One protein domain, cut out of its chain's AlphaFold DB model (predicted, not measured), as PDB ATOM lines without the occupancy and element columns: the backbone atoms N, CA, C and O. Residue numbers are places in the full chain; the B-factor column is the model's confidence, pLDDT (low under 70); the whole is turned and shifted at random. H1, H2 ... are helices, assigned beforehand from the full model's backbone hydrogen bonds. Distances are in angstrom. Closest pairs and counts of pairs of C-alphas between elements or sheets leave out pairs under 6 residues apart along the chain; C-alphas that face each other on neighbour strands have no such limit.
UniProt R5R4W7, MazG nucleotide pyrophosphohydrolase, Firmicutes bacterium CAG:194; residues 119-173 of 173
ATOM      1  N   PRO A 119     126.361 180.783 150.590       88.69
ATOM      2  CA  PRO A 119     125.154 180.939 151.412       88.69
ATOM      3  C   PRO A 119     124.090 181.817 150.738       88.69
ATOM      4  O   PRO A 119     122.898 181.618 150.933       88.69
ATOM      5  N   HIS A 120     124.514 182.773 149.907       85.50
ATOM      6  CA  HIS A 120     123.626 183.648 149.140       85.50
ATOM      7  C   HIS A 120     122.843 182.922 148.032       85.50
ATOM      8  O   HIS A 120     121.811 183.428 147.610       85.50
ATOM      9  N   VAL A 121     123.320 181.761 147.565       89.94
ATOM     10  CA  VAL A 121     122.627 180.928 146.565       89.94
ATOM     11  C   VAL A 121     121.821 179.824 147.246       89.94
ATOM     12  O   VAL A 121     120.664 179.615 146.900       89.94
ATOM     13  N   PHE A 122     122.422 179.122 148.212       90.12
ATOM     14  CA  PHE A 122     121.859 177.886 148.772       90.12
ATOM     15  C   PHE A 122     121.207 178.050 150.152       90.12
ATOM     16  O   PHE A 122     120.653 177.094 150.683       90.12
ATOM     17  N   GLY A 123     121.274 179.238 150.761       83.38
ATOM     18  CA  GLY A 123     120.652 179.530 152.059       83.38
ATOM     19  C   GLY A 123     121.347 178.910 153.278       83.38
ATOM     20  O   GLY A 123     120.958 179.192 154.410       83.38
ATOM     21  N   GLU A 124     122.394 178.105 153.087       77.38
ATOM     22  CA  GLU A 124     123.130 177.460 154.175       77.38
ATOM     23  C   GLU A 124     124.184 178.407 154.764       77.38
ATOM     24  O   GLU A 124     125.206 178.694 154.142       77.38
ATOM     25  N   THR A 125     123.936 178.917 155.973       77.06
ATOM     26  CA  THR A 125     124.821 179.893 156.625       77.06
ATOM     27  C   THR A 125     125.871 179.203 157.493       77.06
ATOM     28  O   THR A 125     125.545 178.511 158.454       77.06
ATOM     29  N   VAL A 126     127.149 179.451 157.203       76.88
ATOM     30  CA  VAL A 126     128.261 179.025 158.066       76.88
ATOM     31  C   VAL A 126     128.389 179.995 159.229       76.88
ATOM     32  O   VAL A 126     128.331 181.199 159.019       76.88
ATOM     33  N   THR A 127     128.619 179.498 160.441       80.00
ATOM     34  CA  THR A 127     128.828 180.342 161.626       80.00
ATOM     35  C   THR A 127     130.268 180.204 162.112       80.00
ATOM     36  O   THR A 127     130.791 179.093 162.204       80.00
ATOM     37  N   ALA A 128     130.936 181.326 162.376       75.94
ATOM     38  CA  ALA A 128     132.276 181.340 162.953       75.94
ATOM     39  C   ALA A 128     132.257 180.942 164.439       75.94
ATOM     40  O   ALA A 128     131.208 180.865 165.075       75.94
ATOM     41  N   SER A 129     133.438 180.695 165.011       77.25
ATOM     42  CA  SER A 129     133.581 180.274 166.414       77.25
ATOM     43  C   SER A 129     133.061 181.301 167.429       77.25
ATOM     44  O   SER A 129     132.797 180.942 168.570       77.25
ATOM     45  N   ASP A 130     132.918 182.565 167.027       80.56
ATOM     46  CA  ASP A 130     132.343 183.662 167.816       80.56
ATOM     47  C   ASP A 130     130.809 183.776 167.677       80.56
ATOM     48  O   ASP A 130     130.203 184.706 168.210       80.56
ATOM     49  N   GLY A 131     130.172 182.842 166.964       78.69
ATOM     50  CA  GLY A 131     128.727 182.815 166.748       78.69
ATOM     51  C   GLY A 131     128.236 183.719 165.614       78.69
ATOM     52  O   GLY A 131     127.028 183.781 165.384       78.69
ATOM     53  N   GLN A 132     129.123 184.411 164.886       80.25
ATOM     54  CA  GLN A 132     128.714 185.289 163.789       80.25
ATOM     55  C   GLN A 132     128.529 184.523 162.468       80.25
ATOM     56  O   GLN A 132     129.394 183.726 162.087       80.25
ATOM     57  N   PRO A 133     127.438 184.776 161.718       80.00
ATOM     58  CA  PRO A 133     127.236 184.179 160.407       80.00
ATOM     59  C   PRO A 133     128.239 184.741 159.391       80.00
ATOM     60  O   PRO A 133     128.335 185.950 159.177       80.00
ATOM     61  N   LEU A 134     128.956 183.847 158.719       79.75
ATOM     62  CA  LEU A 134     129.849 184.152 157.612       79.75
ATOM     63  C   LEU A 134     129.029 184.253 156.327       79.75
ATOM     64  O   LEU A 134     128.517 183.258 155.818       79.75
ATOM     65  N   LYS A 135     128.911 185.473 155.804       75.00
ATOM     66  CA  LYS A 135     128.121 185.760 154.597       75.00
ATOM     67  C   LYS A 135     128.996 185.930 153.362       75.00
ATOM     68  O   LYS A 135     128.582 185.580 152.260       75.00
ATOM     69  N   GLU A 136     130.228 186.395 153.556       80.50
ATOM     70  CA  GLU A 136     131.150 186.684 152.466       80.50
ATOM     71  C   GLU A 136     132.051 185.493 152.142       80.50
ATOM     72  O   GLU A 136     132.681 184.897 153.024       80.50
ATOM     73  N   TRP A 137     132.224 185.221 150.846       81.25
ATOM     74  CA  TRP A 137     133.119 184.174 150.341       81.25
ATOM     75  C   TRP A 137     134.507 184.233 150.987       81.25
ATOM     76  O   TRP A 137     135.093 183.214 151.374       81.25
ATOM     77  N   GLY A 138     135.067 185.444 151.084       82.62
ATOM     78  CA  GLY A 138     136.400 185.676 151.635       82.62
ATOM     79  C   GLY A 138     136.530 185.214 153.086       82.62
ATOM     80  O   GLY A 138     137.546 184.606 153.435       82.62
ATOM     81  N   GLN A 139     135.494 185.438 153.899       83.94
ATOM     82  CA  GLN A 139     135.454 185.040 155.306       83.94
ATOM     83  C   GLN A 139     135.347 183.518 155.439       83.94
ATOM     84  O   GLN A 139     136.143 182.910 156.152       83.94
ATOM     85  N   ILE A 140     134.449 182.890 154.671       84.69
ATOM     86  CA  ILE A 140     134.253 181.431 154.674       84.69
ATOM     87  C   ILE A 140     135.550 180.714 154.274       84.69
ATOM     88  O   ILE A 140     135.993 179.780 154.939       84.69
ATOM     89  N   LYS A 141     136.235 181.199 153.232       85.31
ATOM     90  CA  LYS A 141     137.524 180.649 152.779       85.31
ATOM     91  C   LYS A 141     138.656 180.843 153.795       85.31
ATOM     92  O   LYS A 141     139.614 180.068 153.796       85.31
ATOM     93  N   ALA A 142     138.624 181.914 154.588       84.44
ATOM     94  CA  ALA A 142     139.609 182.144 155.643       84.44
ATOM     95  C   ALA A 142     139.379 181.191 156.821       84.44
ATOM     96  O   ALA A 142     140.333 180.554 157.263       84.44
ATOM     97  N   TRP A 143     138.122 181.039 157.240       85.31
ATOM     98  CA  TRP A 143     137.703 180.101 158.276       85.31
ATOM     99  C   TRP A 143     138.070 178.652 157.920       85.31
ATOM    100  O   TRP A 143     138.738 177.985 158.701       85.31
ATOM    101  N   GLU A 144     137.776 178.187 156.702       84.44
ATOM    102  CA  GLU A 144     138.139 176.829 156.253       84.44
ATOM    103  C   GLU A 144     139.630 176.519 156.391       84.44
ATOM    104  O   GLU A 144     140.009 175.432 156.811       84.44
ATOM    105  N   LYS A 145     140.498 177.474 156.034       82.12
ATOM    106  CA  LYS A 145     141.951 177.275 156.123       82.12
ATOM    107  C   LYS A 145     142.422 177.075 157.555       82.12
ATOM    108  O   LYS A 145     143.462 176.457 157.742       82.12
ATOM    109  N   GLN A 146     141.704 177.625 158.531       82.06
ATOM    110  CA  GLN A 146     141.997 177.419 159.948       82.06
ATOM    111  C   GLN A 146     141.571 176.019 160.407       82.06
ATOM    112  O   GLN A 146     142.163 175.496 161.341       82.06
ATOM    113  N   GLN A 147     140.589 175.406 159.736       79.81
ATOM    114  CA  GLN A 147     140.092 174.060 160.041       79.81
ATOM    115  C   GLN A 147     140.896 172.939 159.358       79.81
ATOM    116  O   GLN A 147     140.809 171.782 159.757       79.81
ATOM    117  N   MET A 148     141.675 173.247 158.314       78.69
ATOM    118  CA  MET A 148     142.485 172.243 157.614       78.69
ATOM    119  C   MET A 148     143.686 171.798 158.461       78.69
ATOM    120  O   MET A 148     144.492 172.619 158.894       78.69
ATOM    121  N   THR A 149     143.865 170.483 158.606       71.44
ATOM    122  CA  THR A 149     145.037 169.872 159.262       71.44
ATOM    123  C   THR A 149     146.323 170.066 158.456       71.44
ATOM    124  O   THR A 149     147.412 170.178 159.019       71.44
ATOM    125  N   TYR A 150     146.206 170.152 157.130       76.00
ATOM    126  CA  TYR A 150     147.319 170.446 156.238       76.00
ATOM    127  C   TYR A 150     147.511 171.956 156.058       76.00
ATOM    128  O   TYR A 150     146.698 172.635 155.425       76.00
ATOM    129  N   GLN A 151     148.646 172.472 156.536       76.50
ATOM    130  CA  GLN A 151     149.117 173.809 156.185       76.50
ATOM    131  C   GLN A 151     150.122 173.737 155.035       76.50
ATOM    132  O   GLN A 151     151.222 173.202 155.150       76.50
ATOM    133  N   GLU A 152     149.736 174.309 153.901       81.19
ATOM    134  CA  GLU A 152     150.581 174.387 152.715       81.19
ATOM    135  C   GLU A 152     151.848 175.233 152.956       81.19
ATOM    136  O   GLU A 152     151.741 176.383 153.386       81.19
ATOM    137  N   ASP A 153     153.030 174.726 152.562       88.31
ATOM    138  CA  ASP A 153     154.287 175.501 152.580       88.31
ATOM    139  C   ASP A 153     154.121 176.808 151.766       88.31
ATOM    140  O   ASP A 153     153.945 176.761 150.536       88.31
ATOM    141  N   PRO A 154     154.238 177.993 152.404       88.38
ATOM    142  CA  PRO A 154     154.077 179.282 151.735       88.38
ATOM    143  C   PRO A 154     154.996 179.470 150.520       88.38
ATOM    144  O   PRO A 154     154.618 180.125 149.542       88.38
ATOM    145  N   ARG A 155     156.196 178.873 150.535       91.81
ATOM    146  CA  ARG A 155     157.154 178.926 149.422       91.81
ATOM    147  C   ARG A 155     156.658 178.112 148.233       91.81
ATOM    148  O   ARG A 155     156.737 178.598 147.103       91.81
ATOM    149  N   ARG A 156     156.101 176.916 148.470       90.12
ATOM    150  CA  ARG A 156     155.492 176.082 147.415       90.12
ATOM    151  C   ARG A 156     154.298 176.792 146.789       90.12
ATOM    152  O   ARG A 156     154.231 176.908 145.566       90.12
ATOM    153  N   LYS A 157     153.431 177.378 147.616       88.88
ATOM    154  CA  LYS A 157     152.296 178.190 147.160       88.88
ATOM    155  C   LYS A 157     152.725 179.356 146.272       88.88
ATOM    156  O   LYS A 157     152.148 179.573 145.206       88.88
ATOM    157  N   LYS A 158     153.745 180.113 146.699       93.19
ATOM    158  CA  LYS A 158     154.287 181.247 145.935       93.19
ATOM    159  C   LYS A 158     154.858 180.792 144.590       93.19
ATOM    160  O   LYS A 158     154.581 181.434 143.579       93.19
ATOM    161  N   ARG A 159     155.606 179.681 144.563       94.50
ATOM    162  CA  ARG A 159     156.154 179.098 143.325       94.50
ATOM    163  C   ARG A 159     155.051 178.640 142.372       94.50
ATOM    164  O   ARG A 159     155.083 179.047 141.218       94.50
ATOM    165  N   ARG A 160     154.042 177.900 142.853       93.44
ATOM    166  CA  ARG A 160     152.906 177.460 142.021       93.44
ATOM    167  C   ARG A 160     152.154 178.644 141.417       93.44
ATOM    168  O   ARG A 160     151.920 178.664 140.219       93.44
ATOM    169  N   LYS A 161     151.857 179.680 142.211       92.94
ATOM    170  CA  LYS A 161     151.233 180.912 141.694       92.94
ATOM    171  C   LYS A 161     152.082 181.609 140.630       92.94
ATOM    172  O   LYS A 161     151.528 182.164 139.689       92.94
ATOM    173  N   LYS A 162     153.411 181.625 140.793       94.88
ATOM    174  CA  LYS A 162     154.315 182.191 139.785       94.88
ATOM    175  C   LYS A 162     154.281 181.369 138.495       94.88
ATOM    176  O   LYS A 162     154.216 181.973 137.438       94.88
ATOM    177  N   LEU A 163     154.290 180.038 138.595       93.25
ATOM    178  CA  LEU A 163     154.220 179.138 137.443       93.25
ATOM    179  C   LEU A 163     152.920 179.325 136.656       93.25
ATOM    180  O   LEU A 163     152.987 179.557 135.460       93.25
ATOM    181  N   VAL A 164     151.768 179.338 137.335       92.50
ATOM    182  CA  VAL A 164     150.462 179.561 136.685       92.50
ATOM    183  C   VAL A 164     150.445 180.879 135.909       92.50
ATOM    184  O   VAL A 164     150.030 180.901 134.765       92.50
ATOM    185  N   ARG A 165     150.979 181.967 136.480       91.94
ATOM    186  CA  ARG A 165     151.077 183.264 135.780       91.94
ATOM    187  C   ARG A 165     152.022 183.258 134.579       91.94
ATOM    188  O   ARG A 165     151.915 184.137 133.736       91.94
ATOM    189  N   ILE A 166     153.020 182.378 134.567       92.50
ATOM    190  CA  ILE A 166     153.920 182.233 133.419       92.50
ATOM    191  C   ILE A 166     153.195 181.459 132.322       92.50
ATOM    192  O   ILE A 166     153.192 181.929 131.196       92.50
ATOM    193  N   LEU A 167     152.557 180.337 132.667       88.50
ATOM    194  CA  LEU A 167     151.780 179.523 131.728       88.50
ATOM    195  C   LEU A 167     150.661 180.339 131.078       88.50
ATOM    196  O   LEU A 167     150.620 180.433 129.864       88.50
ATOM    197  N   ASP A 168     149.857 181.036 131.881       88.75
ATOM    198  CA  ASP A 168     148.801 181.946 131.420       88.75
ATOM    199  C   ASP A 168     149.301 182.941 130.357       88.75
ATOM    200  O   ASP A 168     148.699 183.089 129.302       88.75
ATOM    201  N   ARG A 169     150.472 183.554 130.568       88.75
ATOM    202  CA  ARG A 169     151.077 184.481 129.593       88.75
ATOM    203  C   ARG A 169     151.598 183.815 128.324       88.75
ATOM    204  O   ARG A 169     151.735 184.509 127.327       88.75
ATOM    205  N   LEU A 170     151.991 182.546 128.394       88.31
ATOM    206  CA  LEU A 170     152.483 181.801 127.235       88.31
ATOM    207  C   LEU A 170     151.324 181.309 126.363       88.31
ATOM    208  O   LEU A 170     151.464 181.321 125.148       88.31
ATOM    209  N   LEU A 171     150.210 180.927 126.991       83.19
ATOM    210  CA  LEU A 171     149.016 180.384 126.335       83.19
ATOM    211  C   LEU A 171     148.040 181.479 125.858       83.19
ATOM    212  O   LEU A 171     147.274 181.279 124.927       83.19
ATOM    213  N   SER A 172     148.096 182.683 126.441       71.25
ATOM    214  CA  SER A 172     147.268 183.831 126.011       71.25
ATOM    215  C   SER A 172     147.803 184.579 124.775       71.25
ATOM    216  O   SER A 172     147.355 185.699 124.509       71.25
ATOM    217  N   LEU A 173     148.800 184.034 124.070       57.78
ATOM    218  CA  LEU A 173     149.304 184.595 122.807       57.78
ATOM    219  C   LEU A 173     148.399 184.206 121.627       57.78
ATOM    220  O   LEU A 173     148.457 184.943 120.621       57.78
TER     221      LEU A 173
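AT A GLANCE: This is residues 119 to 173 of the 173 residues of the protein "MazG nucleotide pyrophosphohydrolase" of Firmicutes bacterium CAG:194 (UniProt R5R4W7). A long helix, H3, sticks out at one end of an open, flat shape; an unnamed link joins it to the shorter H2, beyond which lie a loop folded back on itself and tiny H1. The 55 printed residues hold three named helices, in the order H1, H2, H3, and no named strand: all helix. The whole is extended, radius of gyration of the C-alphas 16.4 A, spanning 46 by 27 by 12 A.

HOW THE PARTS SIT: Look first at H3, residues 154 to 171; it is apart from H2, residues 137 to 147, and from H1, residues 119 to 122. H1 and H2 are apart too. Residues 145 to 173 stand free. Residues 126 to 127 pair with 133 to 134, antiparallel. O i to N i+4 pairs are within hydrogen-bond range in 13 of 14 in H3 and 6 of 7 in H2; H1 is too short for one.

IN THESE COORDINATES: Find C-alpha 154 at (154.077, 179.282, 151.735); H3 runs 25.9 A to C-alpha 171 at (149.016, 180.384, 126.335). H2 spans 15.7 A, H1 5.2 A.

THE WHOLE: The farthest C-alphas, Gly 131 and Leu 173, are 48.6 A apart. The printed part has no cut; H1 to H2 is a long link. Only residue 173 has pLDDT under 70.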